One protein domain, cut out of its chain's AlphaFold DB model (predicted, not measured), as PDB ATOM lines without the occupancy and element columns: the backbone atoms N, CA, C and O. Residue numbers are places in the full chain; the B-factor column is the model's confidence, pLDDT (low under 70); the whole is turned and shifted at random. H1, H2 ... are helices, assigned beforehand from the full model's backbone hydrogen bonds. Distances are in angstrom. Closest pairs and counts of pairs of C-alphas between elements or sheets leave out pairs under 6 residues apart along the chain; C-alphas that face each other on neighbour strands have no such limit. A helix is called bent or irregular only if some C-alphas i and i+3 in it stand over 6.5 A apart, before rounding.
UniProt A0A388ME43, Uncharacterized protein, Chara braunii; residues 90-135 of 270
ATOM      1  N   ARG A  90     161.711 205.286 190.865       78.44
ATOM      2  CA  ARG A  90     163.053 204.929 190.359       78.44
ATOM      3  C   ARG A  90     164.032 204.479 191.442       78.44
ATOM      4  O   ARG A  90     164.929 203.694 191.166       78.44
ATOM      5  N   GLU A  91     163.866 204.960 192.666       83.81
ATOM      6  CA  GLU A  91     164.760 204.638 193.776       83.81
ATOM      7  C   GLU A  91     164.449 203.256 194.329       83.81
ATOM      8  O   GLU A  91     165.361 202.491 194.631       83.81
ATOM      9  N   VAL A  92     163.166 202.884 194.333       88.06
ATOM     10  CA  VAL A  92     162.728 201.508 194.575       88.06
ATOM     11  C   VAL A  92     163.315 200.580 193.502       88.06
ATOM     12  O   VAL A  92     163.835 199.512 193.829       88.06
ATOM     13  N   LYS A  93     163.355 201.017 192.231       88.31
ATOM     14  CA  LYS A  93     164.002 200.264 191.134       88.31
ATOM     15  C   LYS A  93     165.512 200.057 191.341       88.31
ATOM     16  O   LYS A  93     166.072 199.136 190.740       88.31
ATOM     17  N   CYS A  94     166.186 200.832 192.196       87.19
ATOM     18  CA  CYS A  94     167.603 200.620 192.515       87.19
ATOM     19  C   CYS A  94     167.853 199.410 193.432       87.19
ATOM     20  O   CYS A  94     168.979 198.913 193.483       87.19
ATOM     21  N   PHE A  95     166.841 198.914 194.148       91.31
ATOM     22  CA  PHE A  95     166.968 197.721 194.987       91.31
ATOM     23  C   PHE A  95     166.866 196.442 194.148       91.31
ATOM     24  O   PHE A  95     166.236 196.391 193.088       91.31
ATOM     25  N   THR A  96     167.540 195.389 194.591       92.75
ATOM     26  CA  THR A  96     167.404 194.050 194.007       92.75
ATOM     27  C   THR A  96     166.043 193.458 194.371       92.75
ATOM     28  O   THR A  96     165.463 193.849 195.382       92.75
ATOM     29  N   ASN A  97     165.546 192.491 193.588       93.25
ATOM     30  CA  ASN A  97     164.283 191.809 193.906       93.25
ATOM     31  C   ASN A  97     164.309 191.298 195.348       93.25
ATOM     32  O   ASN A  97     163.483 191.706 196.147       93.25
ATOM     33  N   LYS A  98     165.360 190.561 195.723       92.75
ATOM     34  CA  LYS A  98     165.534 190.020 197.076       92.75
ATOM     35  C   LYS A  98     165.449 191.076 198.188       92.75
ATOM     36  O   LYS A  98     164.896 190.801 199.244       92.75
ATOM     37  N   GLU A  99     165.993 192.273 197.978       94.25
ATOM     38  CA  GLU A  99     165.898 193.354 198.971       94.25
ATOM     39  C   GLU A  99     164.470 193.885 199.117       94.25
ATOM     40  O   GLU A  99     164.039 194.164 200.234       94.25
ATOM     41  N   LEU A 100     163.732 194.001 198.009       94.38
ATOM     42  CA  LEU A 100     162.324 194.402 198.023       94.38
ATOM     43  C   LEU A 100     161.445 193.332 198.684       94.38
ATOM     44  O   LEU A 100     160.577 193.668 199.483       94.38
ATOM     45  N   GLU A 101     161.705 192.055 198.402       92.81
ATOM     46  CA  GLU A 101     161.007 190.911 199.006       92.81
ATOM     47  C   GLU A 101     161.198 190.886 200.528       92.81
ATOM     48  O   GLU A 101     160.219 190.906 201.273       92.81
ATOM     49  N   LEU A 102     162.453 190.942 200.991       92.62
ATOM     50  CA  LEU A 102     162.778 190.986 202.420       92.62
ATOM     51  C   LEU A 102     162.157 192.205 203.109       92.62
ATOM     52  O   LEU A 102     161.716 192.125 204.256       92.62
ATOM     53  N   TRP A 103     162.111 193.345 202.418       94.88
ATOM     54  CA  TRP A 103     161.467 194.532 202.958       94.88
ATOM     55  C   TRP A 103     159.948 194.347 203.102       94.88
ATOM     56  O   TRP A 103     159.413 194.678 204.161       94.88
ATOM     57  N   LEU A 104     159.260 193.770 202.110       93.50
ATOM     58  CA  LEU A 104     157.822 193.463 202.192       93.50
ATOM     59  C   LEU A 104     157.510 192.472 203.322       93.50
ATOM     60  O   LEU A 104     156.576 192.700 204.094       93.50
ATOM     61  N   GLU A 105     158.326 191.426 203.475       91.56
ATOM     62  CA  GLU A 105     158.224 190.477 204.589       91.56
ATOM     63  C   GLU A 105     158.373 191.183 205.943       91.56
ATOM     64  O   GLU A 105     157.563 190.966 206.844       91.56
ATOM     65  N   SER A 106     159.338 192.105 206.068       92.81
ATOM     66  CA  SER A 106     159.538 192.897 207.293       92.81
ATOM     67  C   SER A 106     158.354 193.812 207.641       92.81
ATOM     68  O   SER A 106     158.214 194.239 208.788       92.81
ATOM     69  N   LYS A 107     157.495 194.119 206.661       91.62
ATOM     70  CA  LYS A 107     156.260 194.897 206.827       91.62
ATOM     71  C   LYS A 107     155.015 194.022 206.995       91.62
ATOM     72  O   LYS A 107     153.911 194.561 207.015       91.62
ATOM     73  N   CYS A 108     155.176 192.702 207.128       88.06
ATOM     74  CA  CYS A 108     154.085 191.726 207.190       88.06
ATOM     75  C   CYS A 108     153.145 191.787 205.969       88.06
ATOM     76  O   CYS A 108     151.967 191.438 206.060       88.06
ATOM     77  N   VAL A 109     153.655 192.235 204.815       85.44
ATOM     78  CA  VAL A 109     152.896 192.298 203.563       85.44
ATOM     79  C   VAL A 109     153.063 190.968 202.833       85.44
ATOM     80  O   VAL A 109     154.052 190.725 202.142       85.44
ATOM     81  N   HIS A 110     152.084 190.079 203.002       80.62
ATOM     82  CA  HIS A 110     152.075 188.778 202.341       80.62
ATOM     83  C   HIS A 110     151.537 188.897 200.918       80.62
ATOM     84  O   HIS A 110     150.332 188.995 200.692       80.62
ATOM     85  N   VAL A 111     152.440 188.850 199.944       77.38
ATOM     86  CA  VAL A 111     152.073 188.803 198.530       77.38
ATOM     87  C   VAL A 111     152.272 187.378 198.013       77.38
ATOM     88  O   VAL A 111     153.313 186.748 198.204       77.38
ATOM     89  N   ALA A 112     151.252 186.839 197.347       77.62
ATOM     90  CA  ALA A 112     151.345 185.520 196.736       77.62
ATOM     91  C   ALA A 112     152.383 185.525 195.600       77.62
ATOM     92  O   ALA A 112     152.375 186.417 194.741       77.62
ATOM     93  N   GLY A 113     153.268 184.523 195.605       78.75
ATOM     94  CA  GLY A 113     154.262 184.310 194.550       78.75
ATOM     95  C   GLY A 113     155.350 185.384 194.457       78.75
ATOM     96  O   GLY A 113     155.913 185.550 193.381       78.75
ATOM     97  N   VAL A 114     155.642 186.112 195.543       78.12
ATOM     98  CA  VAL A 114     156.633 187.212 195.602       78.12
ATOM     99  C   VAL A 114     157.949 186.890 194.900       78.12
ATOM    100  O   VAL A 114     158.366 187.652 194.036       78.12
ATOM    101  N   SER A 115     158.528 185.721 195.174       77.31
ATOM    102  CA  SER A 115     159.808 185.280 194.601       77.31
ATOM    103  C   SER A 115     159.778 185.010 193.091       77.31
ATOM    104  O   SER A 115     160.822 184.857 192.460       77.31
ATOM    105  N   THR A 116     158.585 184.928 192.497       84.12
ATOM    106  CA  THR A 116     158.373 184.690 191.059       84.12
ATOM    107  C   THR A 116     157.904 185.933 190.306       84.12
ATOM    108  O   THR A 116     157.755 185.885 189.085       84.12
ATOM    109  N   ARG A 117     157.669 187.049 191.011       85.94
ATOM    110  CA  ARG A 117     157.182 188.291 190.406       85.94
ATOM    111  C   ARG A 117     158.273 189.009 189.630       85.94
ATOM    112  O   ARG A 117     159.462 188.946 189.950       85.94
ATOM    113  N   LYS A 118     157.848 189.737 188.598       89.69
ATOM    114  CA  LYS A 118     158.750 190.610 187.843       89.69
ATOM    115  C   LYS A 118     159.171 191.795 188.709       89.69
ATOM    116  O   LYS A 118     158.448 192.217 189.607       89.69
ATOM    117  N   LYS A 119     160.342 192.361 188.407       89.88
ATOM    118  CA  LYS A 119     160.888 193.495 189.161       89.88
ATOM    119  C   LYS A 119     159.925 194.685 189.209       89.88
ATOM    120  O   LYS A 119     159.747 195.256 190.278       89.88
ATOM    121  N   ASP A 120     159.284 195.019 188.093       87.25
ATOM    122  CA  ASP A 120     158.342 196.142 188.050       87.25
ATOM    123  C   ASP A 120     157.088 195.884 188.902       87.25
ATOM    124  O   ASP A 120     156.653 196.779 189.616       87.25
ATOM    125  N   GLU A 121     156.586 194.644 188.952       89.38
ATOM    126  CA  GLU A 121     155.468 194.269 189.833       89.38
ATOM    127  C   GLU A 121     155.847 194.394 191.319       89.38
ATOM    128  O   GLU A 121     155.054 194.862 192.132       89.38
ATOM    129  N   LEU A 122     157.071 193.996 191.695       91.31
ATOM    130  CA  LEU A 122     157.574 194.184 193.062       91.31
ATOM    131  C   LEU A 122     157.718 195.671 193.408       91.31
ATOM    132  O   LEU A 122     157.385 196.076 194.520       91.31
ATOM    133  N   VAL A 123     158.185 196.483 192.459       90.56
ATOM    134  CA  VAL A 123     158.313 197.938 192.616       90.56
ATOM    135  C   VAL A 123     156.945 198.592 192.810       90.56
ATOM    136  O   VAL A 123     156.816 199.418 193.706       90.56
ATOM    137  N   GLU A 124     155.929 198.209 192.034       90.25
ATOM    138  CA  GLU A 124     154.553 198.710 192.178       90.25
ATOM    139  C   GLU A 124     153.972 198.414 193.561       90.25
ATOM    140  O   GLU A 124     153.416 199.301 194.209       90.25
ATOM    141  N   ILE A 125     154.142 197.180 194.038       91.19
ATOM    142  CA  ILE A 125     153.665 196.763 195.360       91.19
ATOM    143  C   ILE A 125     154.376 197.559 196.450       91.19
ATOM    144  O   ILE A 125     153.724 198.131 197.318       91.19
ATOM    145  N   VAL A 126     155.709 197.618 196.408       92.62
ATOM    146  CA  VAL A 126     156.496 198.364 197.396       92.62
ATOM    147  C   VAL A 126     156.128 199.845 197.382       92.62
ATOM    148  O   VAL A 126     155.966 200.434 198.448       92.62
ATOM    149  N   TRP A 127     155.942 200.434 196.200       92.38
ATOM    150  CA  TRP A 127     155.519 201.822 196.065       92.38
ATOM    151  C   TRP A 127     154.144 202.064 196.691       92.38
ATOM    152  O   TRP A 127     154.001 202.991 197.481       92.38
ATOM    153  N   GLY A 128     153.167 201.193 196.426       90.12
ATOM    154  CA  GLY A 128     151.841 201.273 197.043       90.12
ATOM    155  C   GLY A 128     151.852 201.068 198.562       90.12
ATOM    156  O   GLY A 128     151.007 201.623 199.254       90.12
ATOM    157  N   VAL A 129     152.816 200.316 199.105       92.19
ATOM    158  CA  VAL A 129     152.995 200.173 200.562       92.19
ATOM    159  C   VAL A 129     153.643 201.420 201.175       92.19
ATOM    160  O   VAL A 129     153.269 201.816 202.276       92.19
ATOM    161  N   LEU A 130     154.611 202.041 200.492       90.88
ATOM    162  CA  LEU A 130     155.255 203.282 200.948       90.88
ATOM    163  C   LEU A 130     154.312 204.488 200.864       90.88
ATOM    164  O   LEU A 130     154.302 205.322 201.765       90.88
ATOM    165  N   PHE A 131     153.517 204.556 199.796       88.25
ATOM    166  CA  PHE A 131     152.617 205.659 199.478       88.25
ATOM    167  C   PHE A 131     151.219 205.105 199.155       88.25
ATOM    168  O   PHE A 131     150.877 204.950 197.980       88.25
ATOM    169  N   PRO A 132     150.390 204.806 200.178       89.06
ATOM    170  CA  PRO A 132     149.067 204.202 199.989       89.06
ATOM    171  C   PRO A 132     148.149 204.988 199.050       89.06
ATOM    172  O   PRO A 132     147.405 204.391 198.276       89.06
ATOM    173  N   ASP A 133     148.257 206.318 199.050       86.50
ATOM    174  CA  ASP A 133     147.474 207.196 198.173       86.50
ATOM    175  C   ASP A 133     147.843 207.056 196.688       86.50
ATOM    176  O   ASP A 133     147.068 207.450 195.816       86.50
ATOM    177  N   GLU A 134     149.017 206.496 196.384       80.75
ATOM    178  CA  GLU A 134     149.504 206.211 195.031       80.75
ATOM    179  C   GLU A 134     149.276 204.746 194.615       80.75
ATOM    180  O   GLU A 134     149.551 204.378 193.471       80.75
ATOM    181  N   ALA A 135     148.746 203.900 195.506       82.94
ATOM    182  CA  ALA A 135     148.519 202.488 195.225       82.94
ATOM    183  C   ALA A 135     147.515 202.284 194.076       82.94
ATOM    184  O   ALA A 135     146.431 202.867 194.047       82.94
TER     185      ALA A 135
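Overview. This is residues 90 to 135 of the 270 residues of an uncharacterized protein of Chara braunii (UniProt A0A388ME43). Two helices, H1 and H2, lie side by side and run the same way, coming nearest to each other at their first residues. A long link, residues 107 to 118, folds back from the end of H1 to the beginning of H2, with short stretches before H1 and after H2. The printed part has 46 residues with two named helices, H1 and then H2, and no named strand; the class is all helix, though under half of the residues, 22 of 46, are in named elements. The whole is compact and rounded, with a radius of gyration of the C-alphas of 9.6 A and spans of 25 by 22 by 15 A.

Arrangement. Residues 90 to 96 come before H1, residues 97 to 106. H1 touches H2, residues 119 to 130, with 7 pairs of C-alphas within 8 A. Their closest C-alphas are those of Asn 97 and Lys 119, 6.1 A apart. Their lines stand at a shallow tilt of 30 degrees, the same way, and their centres are 10.4 A apart. In H1 and H2 every O i to N i+4 pair is within hydrogen-bond range.

Along the chain. H1 begins at C-alpha 97, (164.283, 191.809, 193.906), and ends at C-alpha 106, (159.538, 192.897, 207.293), 14.2 A from first to last C-alpha. H2, the longest helix with 12 residues, begins at C-alpha 119 and ends at C-alpha 130, (155.255, 203.282, 200.948), with a length of 16.3 A. Neither helix is bent.

Size, cuts and confidence. The two C-alphas farthest apart are those of Thr 116 and Asp 133, at 26.0 A. The C-alphas of Arg 90 and Ala 135, the first and last printed, are 15.5 A apart. The printed part has no cut. The link from H1 to H2, 12 residues, is long; its C-alphas lie 8 to 12 A from the mean of the C-alphas. The mean pLDDT of the printed part is 88.1, and no printed residue is under 70.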